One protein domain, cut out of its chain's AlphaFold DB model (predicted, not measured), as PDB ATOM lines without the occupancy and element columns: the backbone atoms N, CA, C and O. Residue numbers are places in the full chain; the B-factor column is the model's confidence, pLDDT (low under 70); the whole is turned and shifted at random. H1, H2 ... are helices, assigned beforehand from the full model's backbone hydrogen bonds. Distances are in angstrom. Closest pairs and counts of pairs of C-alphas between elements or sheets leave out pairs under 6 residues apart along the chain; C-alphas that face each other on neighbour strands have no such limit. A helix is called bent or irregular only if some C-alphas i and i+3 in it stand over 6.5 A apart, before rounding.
ATOM      1  N   ILE A   2     -40.101  73.058 -53.810       74.12
ATOM      2  CA  ILE A   2     -40.815  72.214 -52.825       74.12
ATOM      3  C   ILE A   2     -40.774  70.713 -53.184       74.12
ATOM      4  O   ILE A   2     -40.521  69.901 -52.303       74.12
ATOM      5  N   GLU A   3     -40.910  70.347 -54.466       76.00
ATOM      6  CA  GLU A   3     -40.843  68.939 -54.919       76.00
ATOM      7  C   GLU A   3     -39.476  68.274 -54.674       76.00
ATOM      8  O   GLU A   3     -39.394  67.108 -54.297       76.00
ATOM      9  N   LEU A   4     -38.385  69.035 -54.821       78.69
ATOM     10  CA  LEU A   4     -37.031  68.558 -54.515       78.69
ATOM     11  C   LEU A   4     -36.849  68.298 -53.016       78.69
ATOM     12  O   LEU A   4     -36.195  67.330 -52.633       78.69
ATOM     13  N   LEU A   5     -37.445  69.144 -52.170       77.19
ATOM     14  CA  LEU A   5     -37.384  68.980 -50.721       77.19
ATOM     15  C   LEU A   5     -38.161  67.732 -50.277       77.19
ATOM     16  O   LEU A   5     -37.648  66.952 -49.477       77.19
ATOM     17  N   SER A   6     -39.357  67.500 -50.832       76.62
ATOM     18  CA  SER A   6     -40.155  66.307 -50.518       76.62
ATOM     19  C   SER A   6     -39.462  65.020 -50.961       76.62
ATOM     20  O   SER A   6     -39.406  64.054 -50.201       76.62
ATOM     21  N   GLN A   7     -38.849  65.014 -52.145       79.12
ATOM     22  CA  GLN A   7     -38.168  63.822 -52.646       79.12
ATOM     23  C   GLN A   7     -36.907  63.488 -51.840       79.12
ATOM     24  O   GLN A   7     -36.611  62.320 -51.586       79.12
ATOM     25  N   PHE A   8     -36.195  64.507 -51.355       80.56
ATOM     26  CA  PHE A   8     -35.080  64.312 -50.432       80.56
ATOM     27  C   PHE A   8     -35.537  63.699 -49.099       80.56
ATOM     28  O   PHE A   8     -34.900  62.769 -48.602       80.56
ATOM     29  N   THR A   9     -36.669  64.153 -48.546       80.88
ATOM     30  CA  THR A   9     -37.206  63.590 -47.296       80.88
ATOM     31  C   THR A   9     -37.663  62.137 -47.434       80.88
ATOM     32  O   THR A   9     -37.385  61.334 -46.544       80.88
ATOM     33  N   GLU A  10     -38.290  61.764 -48.553       80.50
ATOM     34  CA  GLU A  10     -38.713  60.379 -48.810       80.50
ATOM     35  C   GLU A  10     -37.512  59.432 -48.962       80.50
ATOM     36  O   GLU A  10     -37.529  58.307 -48.449       80.50
ATOM     37  N   ASN A  11     -36.436  59.900 -49.602       83.56
ATOM     38  CA  ASN A  11     -35.202  59.131 -49.747       83.56
ATOM     39  C   ASN A  11     -34.492  58.920 -48.403       83.56
ATOM     40  O   ASN A  11     -34.068  57.801 -48.115       83.56
ATOM     41  N   ILE A  12     -34.403  59.956 -47.558       85.00
ATOM     42  CA  ILE A  12     -33.831  59.826 -46.206       85.00
ATOM     43  C   ILE A  12     -34.652  58.854 -45.365       85.00
ATOM     44  O   ILE A  12     -34.087  58.003 -44.680       85.00
ATOM     45  N   LEU A  13     -35.979  58.963 -45.410       84.31
ATOM     46  CA  LEU A  13     -36.846  58.096 -44.622       84.31
ATOM     47  C   LEU A  13     -36.707  56.641 -45.063       84.31
ATOM     48  O   LEU A  13     -36.532  55.759 -44.228       84.31
ATOM     49  N   THR A  14     -36.715  56.398 -46.371       83.25
ATOM     50  CA  THR A  14     -36.477  55.068 -46.940       83.25
ATOM     51  C   THR A  14     -35.137  54.500 -46.476       83.25
ATOM     52  O   THR A  14     -35.082  53.357 -46.018       83.25
ATOM     53  N   PHE A  15     -34.073  55.303 -46.542       88.25
ATOM     54  CA  PHE A  15     -32.748  54.906 -46.080       88.25
ATOM     55  C   PHE A  15     -32.765  54.502 -44.599       88.25
ATOM     56  O   PHE A  15     -32.336  53.401 -44.260       88.25
ATOM     57  N   LEU A  16     -33.346  55.335 -43.732       88.75
ATOM     58  CA  LEU A  16     -33.403  55.115 -42.282       88.75
ATOM     59  C   LEU A  16     -34.201  53.842 -41.930       88.75
ATOM     60  O   LEU A  16     -33.817  53.052 -41.065       88.75
ATOM     61  N   VAL A  17     -35.294  53.583 -42.646       85.19
ATOM     62  CA  VAL A  17     -36.118  52.375 -42.471       85.19
ATOM     63  C   VAL A  17     -35.355  51.099 -42.826       85.19
ATOM     64  O   VAL A  17     -35.442  50.109 -42.097       85.19
ATOM     65  N   ILE A  18     -34.601  51.104 -43.925       88.50
ATOM     66  CA  ILE A  18     -33.809  49.939 -44.339       88.50
ATOM     67  C   ILE A  18     -32.613  49.751 -43.395       88.50
ATOM     68  O   ILE A  18     -32.351  48.630 -42.944       88.50
ATOM     69  N   GLU A  19     -31.940  50.845 -43.034       91.62
ATOM     70  CA  GLU A  19     -30.794  50.836 -42.125       91.62
ATOM     71  C   GLU A  19     -31.173  50.252 -40.761       91.62
ATOM     72  O   GLU A  19     -30.489  49.356 -40.275       91.62
ATOM     73  N   THR A  20     -32.285  50.686 -40.155       90.19
ATOM     74  CA  THR A  20     -32.685  50.211 -38.814       90.19
ATOM     75  C   THR A  20     -32.851  48.698 -38.730       90.19
ATOM     76  O   THR A  20     -32.499  48.103 -37.708       90.19
ATOM     77  N   ARG A  21     -33.338  48.057 -39.796       88.00
ATOM     78  CA  ARG A  21     -33.418  46.596 -39.872       88.00
ATOM     79  C   ARG A  21     -32.034  45.957 -39.978       88.00
ATOM     80  O   ARG A  21     -31.732  45.044 -39.217       88.00
ATOM     81  N   ILE A  22     -31.211  46.399 -40.927       90.50
ATOM     82  CA  ILE A  22     -29.896  45.787 -41.175       90.50
ATOM     83  C   ILE A  22     -28.986  46.004 -39.960       90.50
ATOM     84  O   ILE A  22     -28.346  45.065 -39.489       90.50
ATOM     85  N   ALA A  23     -28.983  47.210 -39.394       91.62
ATOM     86  CA  ALA A  23     -28.229  47.553 -38.199       91.62
ATOM     87  C   ALA A  23     -28.660  46.717 -36.987       91.62
ATOM     88  O   ALA A  23     -27.796  46.254 -36.241       91.62
ATOM     89  N   SER A  24     -29.964  46.462 -36.791       89.44
ATOM     90  CA  SER A  24     -30.408  45.611 -35.681       89.44
ATOM     91  C   SER A  24     -29.977  44.155 -35.875       89.44
ATOM     92  O   SER A  24     -29.449  43.563 -34.934       89.44
ATOM     93  N   THR A  25     -30.075  43.599 -37.088       87.94
ATOM     94  CA  THR A  25     -29.594  42.238 -37.380       87.94
ATOM     95  C   THR A  25     -28.088  42.096 -37.139       87.94
ATOM     96  O   THR A  25     -27.662  41.193 -36.417       87.94
ATOM     97  N   PHE A  26     -27.277  42.996 -37.701       87.69
ATOM     98  CA  PHE A  26     -25.818  42.965 -37.556       87.69
ATOM     99  C   PHE A  26     -25.363  43.275 -36.126       87.69
ATOM    100  O   PHE A  26     -24.416  42.664 -35.638       87.69
ATOM    101  N   GLY A  27     -26.067  44.162 -35.419       85.50
ATOM    102  CA  GLY A  27     -25.767  44.492 -34.028       85.50
ATOM    103  C   GLY A  27     -25.879  43.288 -33.090       85.50
ATOM    104  O   GLY A  27     -25.145  43.201 -32.104       85.50
ATOM    105  N   ILE A  28     -26.756  42.335 -33.400       84.62
ATOM    106  CA  ILE A  28     -27.003  41.141 -32.579       84.62
ATOM    107  C   ILE A  28     -26.139  39.962 -33.010       84.62
ATOM    108  O   ILE A  28     -25.869  39.094 -32.183       84.62
ATOM    109  N   LEU A  29     -25.700  39.924 -34.268       82.88
ATOM    110  CA  LEU A  29     -25.025  38.779 -34.869       82.88
ATOM    111  C   LEU A  29     -23.741  38.416 -34.098       82.88
ATOM    112  O   LEU A  29     -22.703  39.076 -34.187       82.88
ATOM    113  N   PHE A  30     -23.827  37.352 -33.304       67.62
ATOM    114  CA  PHE A  30     -22.792  36.909 -32.376       67.62
ATOM    115  C   PHE A  30     -21.608  36.292 -33.115       67.62
ATOM    116  O   PHE A  30     -20.462  36.517 -32.733       67.62
ATOM    117  N   PHE A  31     -21.889  35.588 -34.218       67.50
ATOM    118  CA  PHE A  31     -20.872  34.982 -35.079       67.50
ATOM    119  C   PHE A  31     -19.787  35.986 -35.504       67.50
ATOM    120  O   PHE A  31     -18.609  35.648 -35.496       67.50
ATOM    121  N   LEU A  32     -20.162  37.236 -35.797       64.25
ATOM    122  CA  LEU A  32     -19.211  38.283 -36.175       64.25
ATOM    123  C   LEU A  32     -18.561  38.962 -34.956       64.25
ATOM    124  O   LEU A  32     -17.424  39.407 -35.035       64.25
ATOM    125  N   ARG A  33     -19.255  39.049 -33.815       58.44
ATOM    126  CA  ARG A  33     -18.829  39.844 -32.644       58.44
ATOM    127  C   ARG A  33     -17.831  39.162 -31.712       58.44
ATOM    128  O   ARG A  33     -17.307  39.827 -30.816       58.44
ATOM    129  N   LYS A  34     -17.597  37.859 -31.854       62.50
ATOM    130  CA  LYS A  34     -16.757  37.095 -30.928       62.50
ATOM    131  C   LYS A  34     -15.281  37.440 -31.170       62.50
ATOM    132  O   LYS A  34     -14.653  36.855 -32.032       62.50
ATOM    133  N   GLU A  35     -14.766  38.439 -30.455       62.09
ATOM    134  CA  GLU A  35     -13.343  38.826 -30.321       62.09
ATOM    135  C   GLU A  35     -12.629  39.402 -31.566       62.09
ATOM    136  O   GLU A  35     -11.750  40.246 -31.408       62.09
ATOM    137  N   TRP A  36     -13.025  39.043 -32.792       64.19
ATOM    138  CA  TRP A  36     -12.290  39.407 -34.017       64.19
ATOM    139  C   TRP A  36     -12.736  40.722 -34.676       64.19
ATOM    140  O   TRP A  36     -11.947  41.352 -35.378       64.19
ATOM    141  N   ILE A  37     -13.989  41.158 -34.480       78.56
ATOM    142  CA  ILE A  37     -14.556  42.331 -35.170       78.56
ATOM    143  C   ILE A  37     -15.141  43.307 -34.152       78.56
ATOM    144  O   ILE A  37     -16.047  42.982 -33.382       78.56
ATOM    145  N   SER A  38     -14.644  44.547 -34.168       84.75
ATOM    146  CA  SER A  38     -15.185  45.612 -33.323       84.75
ATOM    147  C   SER A  38     -16.612  45.996 -33.754       84.75
ATOM    148  O   SER A  38     -16.913  46.016 -34.953       84.75
ATOM    149  N   PRO A  39     -17.498  46.389 -32.819       82.12
ATOM    150  CA  PRO A  39     -18.875  46.773 -33.147       82.12
ATOM    151  C   PRO A  39     -18.952  47.946 -34.139       82.12
ATOM    152  O   PRO A  39     -19.905  48.049 -34.907       82.12
ATOM    153  N   ARG A  40     -17.920  48.800 -34.180       86.75
ATOM    154  CA  ARG A  40     -17.816  49.925 -35.122       86.75
ATOM    155  C   ARG A  40     -17.714  49.454 -36.573       86.75
ATOM    156  O   ARG A  40     -18.352  50.033 -37.443       86.75
ATOM    157  N   ILE A  41     -16.944  48.394 -36.821       87.56
ATOM    158  CA  ILE A  41     -16.772  47.823 -38.165       87.56
ATOM    159  C   ILE A  41     -18.087  47.201 -38.633       87.56
ATOM    160  O   ILE A  41     -18.478  47.387 -39.780       87.56
ATOM    161  N   SER A  42     -18.809  46.526 -37.734       84.69
ATOM    162  CA  SER A  42     -20.117  45.952 -38.055       84.69
ATOM    163  C   SER A  42     -21.143  47.022 -38.441       84.69
ATOM    164  O   SER A  42     -21.894  46.823 -39.393       84.69
ATOM    165  N   LEU A  43     -21.164  48.159 -37.734       86.69
ATOM    166  CA  LEU A  43     -22.046  49.283 -38.069       86.69
ATOM    167  C   LEU A  43     -21.663  49.938 -39.403       86.69
ATOM    168  O   LEU A  43     -22.530  50.208 -40.235       86.69
ATOM    169  N   ALA A  44     -20.365  50.137 -39.648       90.50
ATOM    170  CA  ALA A  44     -19.881  50.645 -40.930       90.50
ATOM    171  C   ALA A  44     -20.259  49.704 -42.087       90.50
ATOM    172  O   ALA A  44     -20.725  50.157 -43.132       90.50
ATOM    173  N   PHE A  45     -20.138  48.390 -41.882       88.44
ATOM    174  CA  PHE A  45     -20.537  47.394 -42.871       88.44
ATOM    175  C   PHE A  45     -22.047  47.429 -43.143       88.44
ATOM    176  O   PHE A  45     -22.447  47.402 -44.306       88.44
ATOM    177  N   SER A  46     -22.894  47.570 -42.113       90.62
ATOM    178  CA  SER A  46     -24.346  47.702 -42.316       90.62
ATOM    179  C   SER A  46     -24.741  48.962 -43.090       90.62
ATOM    180  O   SER A  46     -25.672  48.908 -43.895       90.62
ATOM    181  N   LEU A  47     -24.021  50.072 -42.902       92.06
ATOM    182  CA  LEU A  47     -24.248  51.309 -43.657       92.06
ATOM    183  C   LEU A  47     -23.926  51.122 -45.142       92.06
ATOM    184  O   LEU A  47     -24.737  51.465 -46.003       92.06
ATOM    185  N   VAL A  48     -22.775  50.518 -45.443       91.75
ATOM    186  CA  VAL A  48     -22.377  50.211 -46.824       91.75
ATOM    187  C   VAL A  48     -23.379  49.253 -47.471       91.75
ATOM    188  O   VAL A  48     -23.815  49.490 -48.596       91.75
ATOM    189  N   LEU A  49     -23.807  48.210 -46.752       88.75
ATOM    190  CA  LEU A  49     -24.784  47.245 -47.258       88.75
ATOM    191  C   LEU A  49     -26.125  47.917 -47.593       88.75
ATOM    192  O   LEU A  49     -26.689  47.669 -48.657       88.75
ATOM    193  N   THR A  50     -26.607  48.799 -46.712       89.94
ATOM    194  CA  THR A  50     -27.836  49.582 -46.926       89.94
ATOM    195  C   THR A  50     -27.745  50.421 -48.197       89.94
ATOM    196  O   THR A  50     -28.676  50.416 -49.002       89.94
ATOM    197  N   PHE A  51     -26.611  51.093 -48.411       89.56
ATOM    198  CA  PHE A  51     -26.387  51.907 -49.605       89.56
ATOM    199  C   PHE A  51     -26.462  51.075 -50.896       89.56
ATOM    200  O   PHE A  51     -27.149  51.458 -51.840       89.56
ATOM    201  N   PHE A  52     -25.825  49.900 -50.921       88.19
ATOM    202  CA  PHE A  52     -25.902  48.996 -52.074       88.19
ATOM    203  C   PHE A  52     -27.318  48.463 -52.311       88.19
ATOM    204  O   PHE A  52     -27.780  48.449 -53.450       88.19
ATOM    205  N   ILE A  53     -28.027  48.052 -51.255       83.88
ATOM    206  CA  ILE A  53     -29.393  47.521 -51.374       83.88
ATOM    207  C   ILE A  53     -30.343  48.583 -51.929       83.88
ATOM    208  O   ILE A  53     -31.138  48.277 -52.814       83.88
ATOM    209  N   MET A  54     -30.229  49.829 -51.463       83.69
ATOM    210  CA  MET A  54     -31.044  50.940 -51.957       83.69
ATOM    211  C   MET A  54     -30.812  51.213 -53.452       83.69
ATOM    212  O   MET A  54     -31.754  51.542 -54.166       83.69
ATOM    213  N   GLN A  55     -29.579  51.044 -53.937       82.81
ATOM    214  CA  GLN A  55     -29.258  51.221 -55.355       82.81
ATOM    215  C   GLN A  55     -29.805  50.082 -56.233       82.81
ATOM    216  O   GLN A  55     -30.159  50.309 -57.388       82.81
ATOM    217  N   ILE A  56     -29.850  48.858 -55.701       78.38
ATOM    218  CA  ILE A  56     -30.286  47.662 -56.436       78.38
ATOM    219  C   ILE A  56     -31.817  47.554 -56.458       78.38
ATOM    220  O   ILE A  56     -32.391  47.178 -57.479       78.38
ATOM    221  N   ALA A  57     -32.480  47.900 -55.353       67.12
ATOM    222  CA  ALA A  57     -33.926  47.834 -55.207       67.12
ATOM    223  C   ALA A  57     -34.489  49.239 -54.909       67.12
ATOM    224  O   ALA A  57     -34.368  49.707 -53.772       67.12
ATOM    225  N   PRO A  58     -35.138  49.914 -55.885       65.38
ATOM    226  CA  PRO A  58     -35.785  51.206 -55.664       65.38
ATOM    227  C   PRO A  58     -37.076  51.005 -54.862       65.38
ATOM    228  O   PRO A  58     -38.185  50.915 -55.392       65.38
ATOM    229  N   ILE A  59     -36.915  50.860 -53.554       67.56
ATOM    230  CA  ILE A  59     -38.005  50.722 -52.597       67.56
ATOM    231  C   ILE A  59     -38.333  52.126 -52.127       67.56
ATOM    232  O   ILE A  59     -37.475  52.792 -51.569       67.56
ATOM    233  N   HIS A  60     -39.560  52.585 -52.344       68.38
ATOM    234  CA  HIS A  60     -39.986  53.904 -51.890       68.38
ATOM    235  C   HIS A  60     -41.010  53.742 -50.776       68.38
ATOM    236  O   HIS A  60     -42.124  53.263 -51.004       68.38
ATOM    237  N   PHE A  61     -40.640  54.146 -49.561       65.81
ATOM    238  CA  PHE A  61     -41.603  54.275 -48.475       65.81
ATOM    239  C   PHE A  61     -42.245  55.653 -48.563       65.81
ATOM    240  O   PHE A  61     -41.644  56.664 -48.205       65.81
ATOM    241  N   LYS A  62     -43.492  55.686 -49.035       60.06
ATOM    242  CA  LYS A  62     -44.295  56.905 -49.045       60.06
ATOM    243  C   LYS A  62     -44.857  57.141 -47.646       60.06
ATOM    244  O   LYS A  62     -45.981  56.750 -47.345       60.06
ATOM    245  N   ALA A  63     -44.051  57.728 -46.774       54.75
ATOM    246  CA  ALA A  63     -44.540  58.249 -45.508       54.75
ATOM    247  C   ALA A  63     -44.995  59.689 -45.737       54.75
ATOM    248  O   ALA A  63     -44.223  60.531 -46.195       54.75
ATOM    249  N   SER A  64     -46.257  59.981 -45.433       54.12
ATOM    250  CA  SER A  64     -46.703  61.364 -45.347       54.12
ATOM    251  C   SER A  64     -45.945  62.030 -44.185       54.12
ATOM    252  O   SER A  64     -46.010  61.550 -43.051       54.12
ATOM    253  N   PRO A  65     -45.220  63.138 -44.420       53.56
ATOM    254  CA  PRO A  65     -44.411  63.804 -43.392       53.56
ATOM    255  C   PRO A  65     -45.236  64.399 -42.232       53.56
ATOM    256  O   PRO A  65     -44.684  64.992 -41.311       53.56
ATOM    257  N   THR A  66     -46.561  64.245 -42.255       57.16
ATOM    258  CA  THR A  66     -47.504  64.803 -41.287       57.16
ATOM    259  C   THR A  66     -47.678  63.970 -40.010       57.16
ATOM    260  O   THR A  66     -48.198  64.509 -39.035       57.16
ATOM    261  N   TYR A  67     -47.220  62.709 -39.951       67.00
ATOM    262  CA  TYR A  67     -47.409  61.848 -38.768       67.00
ATOM    263  C   TYR A  67     -46.091  61.252 -38.244       67.00
ATOM    264  O   TYR A  67     -45.712  60.119 -38.546       67.00
ATOM    265  N   LEU A  68     -45.407  62.004 -37.373       74.06
ATOM    266  CA  LEU A  68     -44.185  61.568 -36.672       74.06
ATOM    267  C   LEU A  68     -44.364  60.210 -35.956       74.06
ATOM    268  O   LEU A  68     -43.464  59.371 -35.952       74.06
ATOM    269  N   ILE A  69     -45.551  59.986 -35.377       76.62
ATOM    270  CA  ILE A  69     -45.918  58.756 -34.660       76.62
ATOM    271  C   ILE A  69     -45.868  57.528 -35.579       76.62
ATOM    272  O   ILE A  69     -45.362  56.480 -35.174       76.62
ATOM    273  N   GLU A  70     -46.359  57.641 -36.814       75.31
ATOM    274  CA  GLU A  70     -46.406  56.515 -37.751       75.31
ATOM    275  C   GLU A  70     -44.995  56.099 -38.165       75.31
ATOM    276  O   GLU A  70     -44.662  54.913 -38.136       75.31
ATOM    277  N   THR A  71     -44.129  57.082 -38.425       76.38
ATOM    278  CA  THR A  71     -42.725  56.845 -38.786       76.38
ATOM    279  C   THR A  71     -41.976  56.129 -37.660       76.38
ATOM    280  O   THR A  71     -41.312  55.124 -37.904       76.38
ATOM    281  N   ILE A  72     -42.133  56.573 -36.410       81.62
ATOM    282  CA  ILE A  72     -41.509  55.918 -35.247       81.62
ATOM    283  C   ILE A  72     -42.022  54.483 -35.086       81.62
ATOM    284  O   ILE A  72     -41.232  53.567 -34.847       81.62
ATOM    285  N   SER A  73     -43.331  54.264 -35.242       78.75
ATOM    286  CA  SER A  73     -43.921  52.926 -35.133       78.75
ATOM    287  C   SER A  73     -43.372  51.960 -36.192       78.75
ATOM    288  O   SER A  73     -43.091  50.796 -35.893       78.75
ATOM    289  N   LEU A  74     -43.138  52.468 -37.404       77.81
ATOM    290  CA  LEU A  74     -42.569  51.719 -38.515       77.81
ATOM    291  C   LEU A  74     -41.102  51.366 -38.251       77.81
ATOM    292  O   LEU A  74     -40.721  50.207 -38.426       77.81
ATOM    293  N   LEU A  75     -40.296  52.313 -37.761       83.44
ATOM    294  CA  LEU A  75     -38.901  52.052 -37.376       83.44
ATOM    295  C   LEU A  75     -38.803  51.006 -36.269       83.44
ATOM    296  O   LEU A  75     -37.985  50.089 -36.349       83.44
ATOM    297  N   LEU A  76     -39.677  51.090 -35.266       83.69
ATOM    298  CA  LEU A  76     -39.726  50.110 -34.187       83.69
ATOM    299  C   LEU A  76     -40.058  48.712 -34.730       83.69
ATOM    300  O   LEU A  76     -39.409  47.728 -34.374       83.69
ATOM    301  N   GLN A  77     -41.030  48.610 -35.638       79.44
ATOM    302  CA  GLN A  77     -41.362  47.347 -36.293       79.44
ATOM    303  C   GLN A  77     -40.177  46.782 -37.091       79.44
ATOM    304  O   GLN A  77     -39.924  45.575 -37.018       79.44
ATOM    305  N   GLN A  78     -39.448  47.624 -37.828       84.12
ATOM    306  CA  GLN A  78     -38.264  47.184 -38.569       84.12
ATOM    307  C   GLN A  78     -37.143  46.714 -37.659       84.12
ATOM    308  O   GLN A  78     -36.556  45.660 -37.917       84.12
ATOM    309  N   PHE A  79     -36.912  47.436 -36.567       86.81
ATOM    310  CA  PHE A  79     -35.959  47.037 -35.548       86.81
ATOM    311  C   PHE A  79     -36.275  45.632 -35.028       86.81
ATOM    312  O   PHE A  79     -35.394  44.775 -35.055       86.81
ATOM    313  N   PHE A  80     -37.529  45.359 -34.646       83.94
ATOM    314  CA  PHE A  80     -37.946  44.039 -34.158       83.94
ATOM    315  C   PHE A  80     -37.807  42.931 -35.212       83.94
ATOM    316  O   PHE A  80     -37.421  41.819 -34.863       83.94
ATOM    317  N   LEU A  81     -38.092  43.208 -36.487       81.25
ATOM    318  CA  LEU A  81     -37.929  42.228 -37.571       81.25
ATOM    319  C   LEU A  81     -36.450  41.904 -37.840       81.25
ATOM    320  O   LEU A  81     -36.090  40.744 -38.049       81.25
ATOM    321  N   GLY A  82     -35.576  42.910 -37.804       83.62
ATOM    322  CA  GLY A  82     -34.131  42.681 -37.882       83.62
ATOM    323  C   GLY A  82     -33.580  41.987 -36.629       83.62
ATOM    324  O   GLY A  82     -32.712  41.118 -36.718       83.62
ATOM    325  N   PHE A  83     -34.157  42.280 -35.461       86.31
ATOM    326  CA  PHE A  83     -33.781  41.676 -34.187       86.31
ATOM    327  C   PHE A  83     -34.074  40.172 -34.155       86.31
ATOM    328  O   PHE A  83     -33.207  39.369 -33.810       86.31
ATOM    329  N   THR A  84     -35.279  39.768 -34.564       83.44
ATOM    330  CA  THR A  84     -35.671  38.352 -34.583       83.44
ATOM    331  C   THR A  84     -34.856  37.541 -35.584       83.44
ATOM    332  O   THR A  84     -34.425  36.437 -35.258       83.44
ATOM    333  N   THR A  85     -34.589  38.084 -36.775       81.00
ATOM    334  CA  THR A  85     -33.755  37.411 -37.786       81.00
ATOM    335  C   THR A  85     -32.323  37.193 -37.297       81.00
ATOM    336  O   THR A  85     -31.796  36.091 -37.442       81.00
ATOM    337  N   GLY A  86     -31.721  38.187 -36.633       85.19
ATOM    338  CA  GLY A  86     -30.394  38.047 -36.022       85.19
ATOM    339  C   GLY A  86     -30.351  36.971 -34.931       85.19
ATOM    340  O   GLY A  86     -29.424  36.161 -34.891       85.19
ATOM    341  N   ILE A  87     -31.384  36.902 -34.085       84.75
ATOM    342  CA  ILE A  87     -31.487  35.871 -33.041       84.75
ATOM    343  C   ILE A  87     -31.581  34.464 -33.627       84.75
ATOM    344  O   ILE A  87     -30.942  33.561 -33.094       84.75
ATOM    345  N   LEU A  88     -32.339  34.258 -34.705       83.50
ATOM    346  CA  LEU A  88     -32.481  32.931 -35.316       83.50
ATOM    347  C   LEU A  88     -31.131  32.366 -35.779       83.50
ATOM    348  O   LEU A  88     -30.839  31.190 -35.562       83.50
ATOM    349  N   ILE A  89     -30.289  33.215 -36.366       81.56
ATOM    350  CA  ILE A  89     -28.954  32.825 -36.837       81.56
ATOM    351  C   ILE A  89     -28.022  32.554 -35.657       81.56
ATOM    352  O   ILE A  89     -27.275  31.577 -35.666       81.56
ATOM    353  N   ASN A  90     -28.092  33.386 -34.618       85.81
ATOM    354  CA  ASN A  90     -27.334  33.145 -33.395       85.81
ATOM    355  C   ASN A  90     -27.733  31.833 -32.734       85.81
ATOM    356  O   ASN A  90     -26.857  31.082 -32.328       85.81
ATOM    357  N   PHE A  91     -29.029  31.533 -32.663       85.50
ATOM    358  CA  PHE A  91     -29.523  30.301 -32.062       85.50
ATOM    359  C   PHE A  91     -28.922  29.068 -32.744       85.50
ATOM    360  O   PHE A  91     -28.447  28.165 -32.061       85.50
ATOM    361  N   PHE A  92     -28.850  29.070 -34.079       83.19
ATOM    362  CA  PHE A  92     -28.191  28.005 -34.834       83.19
ATOM    363  C   PHE A  92     -26.726  27.810 -34.413       83.19
ATOM    364  O   PHE A  92     -26.311  26.686 -34.145       83.19
ATOM    365  N   MET A  93     -25.952  28.894 -34.301       81.75
ATOM    366  CA  MET A  93     -24.541  28.824 -33.893       81.75
ATOM    367  C   MET A  93     -24.373  28.402 -32.425       81.75
ATOM    368  O   MET A  93     -23.522  27.567 -32.112       81.75
ATOM    369  N   GLU A  94     -25.202  28.943 -31.533       86.94
ATOM    370  CA  GLU A  94     -25.189  28.639 -30.099       86.94
ATOM    371  C   GLU A  94     -25.539  27.180 -29.811       86.94
ATOM    372  O   GLU A  94     -24.971  26.596 -28.891       86.94
ATOM    373  N   CYS A  95     -26.391  26.540 -30.621       87.88
ATOM    374  CA  CYS A  95     -26.640  25.104 -30.494       87.88
ATOM    375  C   CYS A  95     -25.337  24.293 -30.574       87.88
ATOM    376  O   CYS A  95     -25.099  23.443 -29.718       87.88
ATOM    377  N   PHE A  96     -24.457  24.574 -31.541       85.44
ATOM    378  CA  PHE A  96     -23.185  23.849 -31.680       85.44
ATOM    379  C   PHE A  96     -22.213  24.131 -30.532       85.44
ATOM    380  O   PHE A  96     -21.550  23.210 -30.052       85.44
ATOM    381  N   ILE A  97     -22.148  25.380 -30.060       86.69
ATOM    382  CA  ILE A  97     -21.329  25.746 -28.893       86.69
ATOM    383  C   ILE A  97     -21.838  25.011 -27.648       86.69
ATOM    384  O   ILE A  97     -21.043  24.410 -26.924       86.69
ATOM    385  N   GLY A  98     -23.153  25.022 -27.425       88.31
ATOM    386  CA  GLY A  98     -23.808  24.338 -26.313       88.31
ATOM    387  C   GLY A  98     -23.550  22.833 -26.332       88.31
ATOM    388  O   GLY A  98     -23.149  22.271 -25.313       88.31
ATOM    389  N   PHE A  99     -23.669  22.188 -27.497       87.81
ATOM    390  CA  PHE A  99     -23.286  20.783 -27.671       87.81
ATOM    391  C   PHE A  99     -21.813  20.544 -27.323       87.81
ATOM    392  O   PHE A  99     -21.501  19.636 -26.551       87.81
ATOM    393  N   GLY A 100     -20.909  21.387 -27.828       88.25
ATOM    394  CA  GLY A 100     -19.484  21.296 -27.520       88.25
ATOM    395  C   GLY A 100     -19.192  21.428 -26.024       88.25
ATOM    396  O   GLY A 100     -18.366  20.681 -25.493       88.25
ATOM    397  N   GLN A 101     -19.898  22.312 -25.314       87.75
ATOM    398  CA  GLN A 101     -19.778  22.428 -23.860       87.75
ATOM    399  C   GLN A 101     -20.296  21.187 -23.129       87.75
ATOM    400  O   GLN A 101     -19.603  20.689 -22.243       87.75
ATOM    401  N   MET A 102     -21.450  20.638 -23.520       89.56
ATOM    402  CA  MET A 102     -21.995  19.417 -22.911       89.56
ATOM    403  C   MET A 102     -21.030  18.231 -23.045       89.56
ATOM    404  O   MET A 102     -20.748  17.551 -22.058       89.56
ATOM    405  N   VAL A 103     -20.457  18.028 -24.235       89.69
ATOM    406  CA  VAL A 103     -19.455  16.973 -24.470       89.69
ATOM    407  C   VAL A 103     -18.186  17.226 -23.652       89.69
ATOM    408  O   VAL A 103     -17.632  16.303 -23.061       89.69
ATOM    409  N   SER A 104     -17.739  18.482 -23.559       87.94
ATOM    410  CA  SER A 104     -16.550  18.845 -22.772       87.94
ATOM    411  C   SER A 104     -16.715  18.562 -21.282       87.94
ATOM    412  O   SER A 104     -15.768  18.117 -20.631       87.94
ATOM    413  N   LEU A 105     -17.905  18.833 -20.741       87.00
ATOM    414  CA  LEU A 105     -18.233  18.569 -19.342       87.00
ATOM    415  C   LEU A 105     -18.262  17.064 -19.067       87.00
ATOM    416  O   LEU A 105     -17.685  16.623 -18.077       87.00
ATOM    417  N   GLN A 106     -18.849  16.270 -19.968       87.75
ATOM    418  CA  GLN A 106     -18.864  14.807 -19.851       87.75
ATOM    419  C   GLN A 106     -17.464  14.186 -19.971       87.75
ATOM    420  O   GLN A 106     -17.155  13.236 -19.258       87.75
ATOM    421  N   ALA A 107     -16.599  14.744 -20.819       87.25
ATOM    422  CA  ALA A 107     -15.206  14.315 -20.953       87.25
ATOM    423  C   ALA A 107     -14.307  14.753 -19.775       87.25
ATOM    424  O   ALA A 107     -13.128  14.408 -19.745       87.25
ATOM    425  N   GLY A 108     -14.826  15.544 -18.829       82.75
ATOM    426  CA  GLY A 108     -14.075  16.060 -17.681       82.75
ATOM    427  C   GLY A 108     -13.123  17.223 -17.993       82.75
ATOM    428  O   GLY A 108     -12.419  17.707 -17.110       82.75
ATOM    429  N   LEU A 109     -13.131  17.739 -19.225       80.12
ATOM    430  CA  LEU A 109     -12.305  18.883 -19.639       80.12
ATOM    431  C   LEU A 109     -12.800  20.218 -19.057       80.12
ATOM    432  O   LEU A 109     -12.090  21.217 -19.117       80.12
ATOM    433  N   GLY A 110     -14.016  20.243 -18.504       75.06
ATOM    434  CA  GLY A 110     -14.600  21.399 -17.819       75.06
ATOM    435  C   GLY A 110     -14.349  21.449 -16.308       75.06
ATOM    436  O   GLY A 110     -14.905  22.310 -15.637       75.06
ATOM    437  N   PHE A 111     -13.541  20.549 -15.735       72.75
ATOM    438  CA  PHE A 111     -13.268  20.563 -14.290       72.75
ATOM    439  C   PHE A 111     -12.307  21.678 -13.852       72.75
ATOM    440  O   PHE A 111     -12.318  22.066 -12.684       72.75
ATOM    441  N   SER A 112     -11.523  22.252 -14.773       70.44
ATOM    442  CA  SER A 112     -10.623  23.375 -14.468       70.44
ATOM    443  C   SER A 112     -11.380  24.611 -13.972       70.44
ATOM    444  O   SER A 112     -10.899  25.305 -13.075       70.44
ATOM    445  N   THR A 113     -12.592  24.847 -14.483       72.69
ATOM    446  CA  THR A 113     -13.434  25.983 -14.078       72.69
ATOM    447  C   THR A 113     -14.089  25.788 -12.711       72.69
ATOM    448  O   THR A 113     -14.540  26.765 -12.122       72.69
ATOM    449  N   LEU A 114     -14.147  24.551 -12.195       72.81
ATOM    450  CA  LEU A 114     -14.649  24.271 -10.842       72.81
ATOM    451  C   LEU A 114     -13.603  24.573  -9.766       72.81
ATOM    452  O   LEU A 114     -13.967  24.901  -8.641       72.81
ATOM    453  N   TYR A 115     -12.316  24.450 -10.104       73.12
ATOM    454  CA  TYR A 115     -11.223  24.661  -9.156       73.12
ATOM    455  C   TYR A 115     -10.730  26.113  -9.141       73.12
ATOM    456  O   TYR A 115     -10.458  26.653  -8.072       73.12
ATOM    457  N   ILE A 116     -10.655  26.768 -10.309       76.31
ATOM    458  CA  ILE A 116     -10.317  28.195 -10.410       76.31
ATOM    459  C   ILE A 116     -11.411  28.914 -11.210       76.31
ATOM    460  O   ILE A 116     -11.373  28.914 -12.447       76.31
ATOM    461  N   PRO A 117     -12.389  29.550 -10.539       67.19
ATOM    462  CA  PRO A 117     -13.372  30.368 -11.230       67.19
ATOM    463  C   PRO A 117     -12.669  31.584 -11.854       67.19
ATOM    464  O   PRO A 117     -12.054  32.383 -11.153       67.19
ATOM    465  N   GLY A 118     -12.743  31.717 -13.181       67.44
ATOM    466  CA  GLY A 118     -12.216  32.875 -13.919       67.44
ATOM    467  C   GLY A 118     -11.091  32.580 -14.916       67.44
ATOM    468  O   GLY A 118     -10.823  33.427 -15.768       67.44
ATOM    469  N   ILE A 119     -10.478  31.390 -14.896       62.50
ATOM    470  CA  ILE A 119      -9.518  30.974 -15.934       62.50
ATOM    471  C   ILE A 119     -10.269  30.187 -17.019       62.50
ATOM    472  O   ILE A 119     -10.540  29.002 -16.854       62.50
ATOM    473  N   GLY A 120     -10.603  30.860 -18.128       61.03
ATOM    474  CA  GLY A 120     -11.119  30.248 -19.363       61.03
ATOM    475  C   GLY A 120     -12.559  29.728 -19.278       61.03
ATOM    476  O   GLY A 120     -12.793  28.560 -18.996       61.03
ATOM    477  N   SER A 121     -13.541  30.584 -19.586       63.69
ATOM    478  CA  SER A 121     -14.982  30.258 -19.556       63.69
ATOM    479  C   SER A 121     -15.449  29.299 -20.659       63.69
ATOM    480  O   SER A 121     -16.534  28.727 -20.567       63.69
ATOM    481  N   LEU A 122     -14.650  29.121 -21.713       65.88
ATOM    482  CA  LEU A 122     -14.926  28.210 -22.818       65.88
ATOM    483  C   LEU A 122     -13.897  27.083 -22.804       65.88
ATOM    484  O   LEU A 122     -12.697  27.324 -22.923       65.88
ATOM    485  N   THR A 123     -14.373  25.842 -22.699       78.25
ATOM    486  CA  THR A 123     -13.521  24.662 -22.859       78.25
ATOM    487  C   THR A 123     -12.927  24.646 -24.270       78.25
ATOM    488  O   THR A 123     -13.603  24.980 -25.250       78.25
ATOM    489  N   SER A 124     -11.668  24.222 -24.409       81.12
ATOM    490  CA  SER A 124     -10.994  24.160 -25.717       81.12
ATOM    491  C   SER A 124     -11.772  23.319 -26.738       81.12
ATOM    492  O   SER A 124     -11.797  23.644 -27.923       81.12
ATOM    493  N   LEU A 125     -12.476  22.281 -26.274       85.00
ATOM    494  CA  LEU A 125     -13.316  21.434 -27.116       85.00
ATOM    495  C   LEU A 125     -14.609  22.142 -27.573       85.00
ATOM    496  O   LEU A 125     -15.001  21.987 -28.727       85.00
ATOM    497  N   ALA A 126     -15.235  22.990 -26.751       85.00
ATOM    498  CA  ALA A 126     -16.373  23.800 -27.200       85.00
ATOM    499  C   ALA A 126     -15.968  24.808 -28.287       85.00
ATOM    500  O   ALA A 126     -16.717  25.030 -29.239       85.00
ATOM    501  N   ASN A 127     -14.760  25.371 -28.189       86.06
ATOM    502  CA  ASN A 127     -14.221  26.231 -29.240       86.06
ATOM    503  C   ASN A 127     -13.938  25.456 -30.542       86.06
ATOM    504  O   ASN A 127     -14.182  25.969 -31.631       86.06
ATOM    505  N   PHE A 128     -13.492  24.199 -30.453       86.62
ATOM    506  CA  PHE A 128     -13.336  23.337 -31.627       86.62
ATOM    507  C   PHE A 128     -14.672  23.101 -32.354       86.62
ATOM    508  O   PHE A 128     -14.751  23.292 -33.566       86.62
ATOM    509  N   PHE A 129     -15.743  22.767 -31.624       87.38
ATOM    510  CA  PHE A 129     -17.080  22.614 -32.216       87.38
ATOM    511  C   PHE A 129     -17.635  23.924 -32.789       87.38
ATOM    512  O   PHE A 129     -18.320  23.900 -33.812       87.38
ATOM    513  N   PHE A 130     -17.309  25.067 -32.181       86.06
ATOM    514  CA  PHE A 130     -17.626  26.374 -32.753       86.06
ATOM    515  C   PHE A 130     -16.951  26.572 -34.115       86.06
ATOM    516  O   PHE A 130     -17.633  26.867 -35.092       86.06
ATOM    517  N   LEU A 131     -15.636  26.353 -34.206       88.25
ATOM    518  CA  LEU A 131     -14.897  26.478 -35.466       88.25
ATOM    519  C   LEU A 131     -15.411  25.503 -36.534       88.25
ATOM    520  O   LEU A 131     -15.569  25.891 -37.691       88.25
ATOM    521  N   LEU A 132     -15.738  24.267 -36.147       89.50
ATOM    522  CA  LEU A 132     -16.345  23.285 -37.047       89.50
ATOM    523  C   LEU A 132     -17.697  23.773 -37.591       89.50
ATOM    524  O   LEU A 132     -17.948  23.677 -38.790       89.50
ATOM    525  N   SER A 133     -18.550  24.334 -36.730       86.62
ATOM    526  CA  SER A 133     -19.841  24.903 -37.132       86.62
ATOM    527  C   SER A 133     -19.675  26.055 -38.125       86.62
ATOM    528  O   SER A 133     -20.359  26.097 -39.148       86.62
ATOM    529  N   VAL A 134     -18.703  26.939 -37.889       87.38
ATOM    530  CA  VAL A 134     -18.373  28.027 -38.818       87.38
ATOM    531  C   VAL A 134     -17.943  27.480 -40.179       87.38
ATOM    532  O   VAL A 134     -18.425  27.955 -41.206       87.38
ATOM    533  N   LEU A 135     -17.087  26.456 -40.212       90.06
ATOM    534  CA  LEU A 135     -16.663  25.827 -41.465       90.06
ATOM    535  C   LEU A 135     -17.844  25.208 -42.222       90.06
ATOM    536  O   LEU A 135     -17.974  25.426 -43.425       90.06
ATOM    537  N   ILE A 136     -18.739  24.502 -41.526       88.12
ATOM    538  CA  ILE A 136     -19.958  23.936 -42.124       88.12
ATOM    539  C   ILE A 136     -20.858  25.053 -42.669       88.12
ATOM    540  O   ILE A 136     -21.372  24.949 -43.782       88.12
ATOM    541  N   PHE A 137     -21.015  26.150 -41.929       85.25
ATOM    542  CA  PHE A 137     -21.784  27.308 -42.375       85.25
ATOM    543  C   PHE A 137     -21.216  27.922 -43.662       85.25
ATOM    544  O   PHE A 137     -21.979  28.246 -44.574       85.25
ATOM    545  N   PHE A 138     -19.891  28.052 -43.779       87.31
ATOM    546  CA  PHE A 138     -19.259  28.514 -45.017       87.31
ATOM    547  C   PHE A 138     -19.396  27.507 -46.159       87.31
ATOM    548  O   PHE A 138     -19.712  27.918 -47.274       87.31
ATOM    549  N   GLN A 139     -19.237  26.210 -45.884       91.62
ATOM    550  CA  GLN A 139     -19.390  25.140 -46.874       91.62
ATOM    551  C   GLN A 139     -20.792  25.126 -47.501       91.62
ATOM    552  O   GLN A 139     -20.941  24.867 -48.692       91.62
ATOM    553  N   LEU A 140     -21.821  25.435 -46.710       87.75
ATOM    554  CA  LEU A 140     -23.214  25.500 -47.156       87.75
ATOM    555  C   LEU A 140     -23.603  26.873 -47.723       87.75
ATOM    556  O   LEU A 140     -24.783  27.141 -47.931       87.75
ATOM    557  N   ASN A 141     -22.633  27.761 -47.967       88.06
ATOM    558  CA  ASN A 141     -22.869  29.133 -48.425       88.06
ATOM    559  C   ASN A 141     -23.830  29.924 -47.517       88.06
ATOM    560  O   ASN A 141     -24.553  30.810 -47.976       88.06
ATOM    561  N   GLY A 142     -23.824  29.649 -46.210       82.88
ATOM    562  CA  GLY A 142     -24.766  30.240 -45.258       82.88
ATOM    563  C   GLY A 142     -24.725  31.772 -45.226       82.88
ATOM    564  O   GLY A 142     -25.749  32.417 -45.007       82.88
ATOM    565  N   HIS A 143     -23.569  32.373 -45.523       84.94
ATOM    566  CA  HIS A 143     -23.419  33.826 -45.626       84.94
ATOM    567  C   HIS A 143     -24.222  34.424 -46.797       84.94
ATOM    568  O   HIS A 143     -24.829  35.483 -46.636       84.94
ATOM    569  N   LEU A 144     -24.297  33.741 -47.946       85.50
ATOM    570  CA  LEU A 144     -25.137  34.160 -49.076       85.50
ATOM    571  C   LEU A 144     -26.621  33.974 -48.757       85.50
ATOM    572  O   LEU A 144     -27.424  34.863 -49.036       85.50
ATOM    573  N   VAL A 145     -26.980  32.855 -48.121       83.81
ATOM    574  CA  VAL A 145     -28.359  32.587 -47.675       83.81
ATOM    575  C   VAL A 145     -28.837  33.674 -46.713       83.81
ATOM    576  O   VAL A 145     -29.964  34.155 -46.832       83.81
ATOM    577  N   PHE A 146     -27.970  34.112 -45.799       82.00
ATOM    578  CA  PHE A 146     -28.258  35.202 -44.873       82.00
ATOM    579  C   PHE A 146     -28.556  36.523 -45.591       82.00
ATOM    580  O   PHE A 146     -29.579  37.157 -45.321       82.00
ATOM    581  N   ILE A 147     -27.695  36.924 -46.529       82.38
ATOM    582  CA  ILE A 147     -27.889  38.163 -47.292       82.38
ATOM    583  C   ILE A 147     -29.177  38.078 -48.120       82.38
ATOM    584  O   ILE A 147     -29.967  39.020 -48.111       82.38
ATOM    585  N   ASN A 148     -29.439  36.936 -48.759       82.31
ATOM    586  CA  ASN A 148     -30.649  36.724 -49.550       82.31
ATOM    587  C   ASN A 148     -31.931  36.752 -48.695       82.31
ATOM    588  O   ASN A 148     -32.966  37.277 -49.113       82.31
ATOM    589  N   MET A 149     -31.877  36.218 -47.470       77.69
ATOM    590  CA  MET A 149     -32.984  36.324 -46.515       77.69
ATOM    591  C   MET A 149     -33.265  37.793 -46.173       77.69
ATOM    592  O   MET A 149     -34.428  38.204 -46.155       77.69
ATOM    593  N   LEU A 150     -32.219  38.586 -45.921       79.81
ATOM    594  CA  LEU A 150     -32.358  40.007 -45.610       79.81
ATOM    595  C   LEU A 150     -32.968  40.792 -46.775       79.81
ATOM    596  O   LEU A 150     -33.947  41.508 -46.561       79.81
ATOM    597  N   THR A 151     -32.448  40.632 -47.994       79.12
ATOM    598  CA  THR A 151     -32.951  41.347 -49.181       79.12
ATOM    599  C   THR A 151     -34.396  40.971 -49.494       79.12
ATOM    600  O   THR A 151     -35.252  41.852 -49.582       79.12
ATOM    601  N   THR A 152     -34.708  39.672 -49.523       76.12
ATOM    602  CA  THR A 152     -36.076  39.175 -49.744       76.12
ATOM    603  C   THR A 152     -37.048  39.741 -48.703       76.12
ATOM    604  O   THR A 152     -38.172  40.121 -49.028       76.12
ATOM    605  N   SER A 153     -36.621  39.828 -47.439       74.38
ATOM    606  CA  SER A 153     -37.445  40.376 -46.359       74.38
ATOM    607  C   SER A 153     -37.744  41.868 -46.549       74.38
ATOM    608  O   SER A 153     -38.811  42.339 -46.140       74.38
ATOM    609  N   ILE A 154     -36.817  42.639 -47.127       74.12
ATOM    610  CA  ILE A 154     -36.983  44.082 -47.371       74.12
ATOM    611  C   ILE A 154     -37.923  44.316 -48.567       74.12
ATOM    612  O   ILE A 154     -38.827  45.144 -48.474       74.12
ATOM    613  N   GLU A 155     -37.802  43.532 -49.640       72.94
ATOM    614  CA  GLU A 155     -38.668  43.625 -50.830       72.94
ATOM    615  C   GLU A 155     -40.136  43.247 -50.574       72.94
ATOM    616  O   GLU A 155     -41.040  43.673 -51.299       72.94
ATOM    617  N   MET A 156     -40.405  42.443 -49.543       65.44
ATOM    618  CA  MET A 156     -41.770  42.039 -49.189       65.44
ATOM    619  C   MET A 156     -42.577  43.144 -48.487       65.44
ATOM    620  O   MET A 156     -43.803  43.138 -48.566       65.44
ATOM    621  N   LEU A 157     -41.923  44.109 -47.833       60.47
ATOM    622  CA  LEU A 157     -42.579  45.205 -47.102       60.47
ATOM    623  C   LEU A 157     -43.392  46.194 -47.953       60.47
ATOM    624  O   LEU A 157     -44.522  46.483 -47.559       60.47
ATOM    625  N   PRO A 158     -42.886  46.732 -49.083       52.47
ATOM    626  CA  PRO A 158     -43.617  47.733 -49.865       52.47
ATOM    627  C   PRO A 158     -44.907  47.197 -50.503       52.47
ATOM    628  O   PRO A 158     -45.735  47.978 -50.954       52.47
ATOM    629  N   LYS A 159     -45.115  45.872 -50.531       51.25
ATOM    630  CA  LYS A 159     -46.328  45.247 -51.087       51.25
ATOM    631  C   LYS A 159     -47.536  45.294 -50.140       51.25
ATOM    632  O   LYS A 159     -48.605  44.804 -50.504       51.25
ATOM    633  N   LEU A 160     -47.394  45.851 -48.933       46.03
ATOM    634  CA  LEU A 160     -48.474  45.928 -47.950       46.03
ATOM    635  C   LEU A 160     -49.354  47.167 -48.213       46.03
ATOM    636  O   LEU A 160     -49.054  48.273 -47.770       46.03
ATOM    637  N   ASN A 161     -50.444  46.974 -48.959       38.03
ATOM    638  CA  ASN A 161     -51.467  47.994 -49.202       38.03
ATOM    639  C   ASN A 161     -52.091  48.509 -47.882       38.03
ATOM    640  O   ASN A 161     -52.307  47.717 -46.962       38.03
ATOM    641  N   PRO A 162     -52.503  49.791 -47.799       46.38
ATOM    642  CA  PRO A 162     -53.114  50.368 -46.592       46.38
ATOM    643  C   PRO A 162     -54.459  49.724 -46.194       46.38
ATOM    644  O   PRO A 162     -54.887  49.847 -45.052       46.38
ATOM    645  N   LEU A 163     -55.111  48.972 -47.091       47.25
ATOM    646  CA  LEU A 163     -56.329  48.209 -46.780       47.25
ATOM    647  C   LEU A 163     -56.064  46.884 -46.034       47.25
ATOM    648  O   LEU A 163     -56.995  46.300 -45.484       47.25
ATOM    649  N   ASP A 164     -54.811  46.423 -45.952       49.16
ATOM    650  CA  ASP A 164     -54.440  45.171 -45.273       49.16
ATOM    651  C   ASP A 164     -54.175  45.355 -43.766       49.16
ATOM    652  O   ASP A 164     -53.927  44.379 -43.051       49.16
ATOM    653  N   GLN A 165     -54.281  46.587 -43.250       49.94
ATOM    654  CA  GLN A 165     -53.932  46.961 -41.874       49.94
ATOM    655  C   GLN A 165     -54.746  46.203 -40.800       49.94
ATOM    656  O   GLN A 165     -54.263  45.992 -39.686       49.94
ATOM    657  N   TYR A 166     -55.935  45.692 -41.151       44.97
ATOM    658  CA  TYR A 166     -56.793  44.876 -40.276       44.97
ATOM    659  C   TYR A 166     -56.440  43.371 -40.283       44.97
ATOM    660  O   TYR A 166     -56.648  42.672 -39.288       44.97
ATOM    661  N   MET A 167     -55.814  42.858 -41.350       42.81
ATOM    662  CA  MET A 167     -55.329  41.466 -41.427       42.81
ATOM    663  C   MET A 167     -54.016  41.251 -40.640       42.81
ATOM    664  O   MET A 167     -53.610  40.113 -40.372       42.81
ATOM    665  N   ILE A 168     -53.359  42.340 -40.217       50.88
ATOM    666  CA  ILE A 168     -52.025  42.364 -39.588       50.88
ATOM    667  C   ILE A 168     -51.963  41.596 -38.259       50.88
ATOM    668  O   ILE A 168     -50.940  40.975 -37.963       50.88
ATOM    669  N   LYS A 169     -53.038  41.544 -37.463       45.28
ATOM    670  CA  LYS A 169     -52.983  40.879 -36.144       45.28
ATOM    671  C   LYS A 169     -52.932  39.345 -36.241       45.28
ATOM    672  O   LYS A 169     -52.352  38.703 -35.372       45.28
ATOM    673  N   LYS A 170     -53.494  38.767 -37.310       38.97
ATOM    674  CA  LYS A 170     -53.578  37.308 -37.538       38.97
ATOM    675  C   LYS A 170     -52.458  36.793 -38.451       38.97
ATOM    676  O   LYS A 170     -52.007  35.662 -38.296       38.97
ATOM    677  N   LYS A 171     -51.965  37.638 -39.366       43.03
ATOM    678  CA  LYS A 171     -50.950  37.286 -40.377       43.03
ATOM    679  C   LYS A 171     -49.501  37.415 -39.880       43.03
ATOM    680  O   LYS A 171     -48.610  36.792 -40.446       43.03
ATOM    681  N   LYS A 172     -49.257  38.132 -38.773       45.88
ATOM    682  CA  LYS A 172     -47.925  38.265 -38.140       45.88
ATOM    683  C   LYS A 172     -47.319  36.916 -37.702       45.88
ATOM    684  O   LYS A 172     -46.102  36.776 -37.715       45.88
ATOM    685  N   LEU A 173     -48.160  35.917 -37.393       41.97
ATOM    686  CA  LEU A 173     -47.743  34.533 -37.104       41.97
ATOM    687  C   LEU A 173     -47.312  33.751 -38.365       41.97
ATOM    688  O   LEU A 173     -46.429  32.906 -38.281       41.97
ATOM    689  N   TYR A 174     -47.880  34.060 -39.537       49.69
ATOM    690  CA  TYR A 174     -47.575  33.374 -40.803       49.69
ATOM    691  C   TYR A 174     -46.199  33.764 -41.377       49.69
ATOM    692  O   TYR A 174     -45.546  32.948 -42.018       49.69
ATOM    693  N   TYR A 175     -45.707  34.973 -41.090       52.47
ATOM    694  CA  TYR A 175     -44.412  35.457 -41.594       52.47
ATOM    695  C   TYR A 175     -43.195  34.774 -40.952       52.47
ATOM    696  O   TYR A 175     -42.195  34.548 -41.630       52.47
ATOM    697  N   LEU A 176     -43.273  34.391 -39.671       45.72
ATOM    698  CA  LEU A 176     -42.231  33.571 -39.035       45.72
ATOM    699  C   LEU A 176     -42.200  32.149 -39.627       45.72
ATOM    700  O   LEU A 176     -41.135  31.548 -39.722       45.72
ATOM    701  N   GLN A 177     -43.349  31.639 -40.080       44.03
ATOM    702  CA  GLN A 177     -43.489  30.305 -40.666       44.03
ATOM    703  C   GLN A 177     -43.000  30.247 -42.127       44.03
ATOM    704  O   GLN A 177     -42.334  29.283 -42.502       44.03
ATOM    705  N   GLU A 178     -43.236  31.288 -42.934       53.44
ATOM    706  CA  GLU A 178     -42.665  31.389 -44.289       53.44
ATOM    707  C   GLU A 178     -41.149  31.630 -44.289       53.44
ATOM    708  O   GLU A 178     -40.449  31.057 -45.124       53.44
ATOM    709  N   LEU A 179     -40.618  32.402 -43.330       49.81
ATOM    710  CA  LEU A 179     -39.171  32.576 -43.166       49.81
ATOM    711  C   LEU A 179     -38.484  31.222 -42.895       49.81
ATOM    712  O   LEU A 179     -37.475  30.906 -43.519       49.81
ATOM    713  N   PHE A 180     -39.077  30.381 -42.037       44.50
ATOM    714  CA  PHE A 180     -38.599  29.016 -41.778       44.50
ATOM    715  C   PHE A 180     -38.783  28.066 -42.979       44.50
ATOM    716  O   PHE A 180     -37.887  27.273 -43.273       44.50
ATOM    717  N   LEU A 181     -39.903  28.144 -43.710       42.84
ATOM    718  CA  LEU A 181     -40.148  27.314 -44.901       42.84
ATOM    719  C   LEU A 181     -39.206  27.655 -46.067       42.84
ATOM    720  O   LEU A 181     -38.794  26.751 -46.794       42.84
ATOM    721  N   LYS A 182     -38.823  28.927 -46.217       50.69
ATOM    722  CA  LYS A 182     -37.904  29.383 -47.271       50.69
ATOM    723  C   LYS A 182     -36.431  29.130 -46.931       50.69
ATOM    724  O   LYS A 182     -35.638  28.846 -47.822       50.69
ATOM    725  N   VAL A 183     -36.075  29.123 -45.641       48.62
ATOM    726  CA  VAL A 183     -34.781  28.587 -45.169       48.62
ATOM    727  C   VAL A 183     -34.672  27.091 -45.476       48.62
ATOM    728  O   VAL A 183     -33.629  26.647 -45.951       48.62
ATOM    729  N   ARG A 184     -35.758  26.322 -45.299       36.88
ATOM    730  CA  ARG A 184     -35.786  24.887 -45.634       36.88
ATOM    731  C   ARG A 184     -35.549  24.618 -47.125       36.88
ATOM    732  O   ARG A 184     -34.874  23.652 -47.446       36.88
ATOM    733  N   SER A 185     -36.076  25.452 -48.026       42.03
ATOM    734  CA  SER A 185     -35.882  25.283 -49.476       42.03
ATOM    735  C   SER A 185     -34.520  25.755 -49.993       42.03
ATOM    736  O   SER A 185     -34.234  25.558 -51.161       42.03
ATOM    737  N   CYS A 186     -33.717  26.438 -49.171       39.75
ATOM    738  CA  CYS A 186     -32.370  26.874 -49.550       39.75
ATOM    739  C   CYS A 186     -31.283  25.872 -49.112       39.75
ATOM    740  O   CYS A 186     -30.144  25.977 -49.553       39.75
TER     741      CYS A 186
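What this domain is: This is residues 2 to 186 of the 188 residues of an uncharacterized protein of Legionella norrlandica (UniProt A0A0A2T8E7). A long helix, H4, runs along most of an elongated, loosely packed set of helices: the later part of H1 lies side by side with the first half of H4, while the start of H1 reaches out past it, and H6 is set at an angle to the last part of H4 to make a V. After H6 the chain turns into H7, which runs on toward H1 beside H4, giving a loose three-helix bundle of H1, H4 and H7; H3 packs on H1. The printed part has 185 residues with eight named helices, H1 to H8 in order, and no named strand: all helix. It is loose, with a radius of gyration of the C-alphas of 20.6 A and spans of 70 by 35 by 31 A.

How they stand to each other: Start at the hub, H4, residues 68 to 106, with a kink of 32 degrees near residue 92. Its residues 74 to 87 touch residues 16 to 28 of H1, residues 2 to 28, the same way at a shallow tilt of 18 degrees; the closest C-alphas, of Arg 21 and Gly 82, are 4.4 A apart. Its residues 93 to 104 touch H6, residues 124 to 139, opposite ways at a steep tilt of 56 degrees; the closest C-alphas are those of Gly 100 and Ala 126, 4.0 A. H2, residues 30 to 33, only just touches H4, with 3 pairs of C-alphas within 8 A, the closest Phe 30 and Asn 90, 6.0 A. Residues 15 to 27 of H1 touch H3, residues 39 to 56, at a steep tilt of 47 degrees; the closest C-alphas, of Ala 23 and Ser 46, are 5.7 A apart. H7, residues 142 to 159, only just irregular with C-alphas 155 and 158 6.50 A apart, is near H4, and H8, residues 168 to 184, is close but not clearly touching H7. H5, residues 112 to 115, touches no helix. Every O i to N i+4 pair is within hydrogen-bond range in H3 and H6, against 22 of 23 in H1, 34 of 35 in H4, 11 of 14 in H7 and 9 of 13 in H8; H2 and H5 are too short for one.

Where its parts are: Find C-alpha 68 at (-44.185, 61.568, -36.672); from there H4 runs 55.8 A to C-alpha 106. H1 begins at C-alpha 2, (-40.815, 72.214, -52.825), and runs 39.6 A; H8 ends at C-alpha 184, (-35.786, 24.887, -45.634).

The domain as a whole: The two C-alphas farthest apart, of Ile 2 and Gly 108, are 71.4 A apart. The printed part has no cut, and the link H3 to H4 is long, with 11 residues. Low confidence, under 70, covers 55 residues, among them 156 to 186.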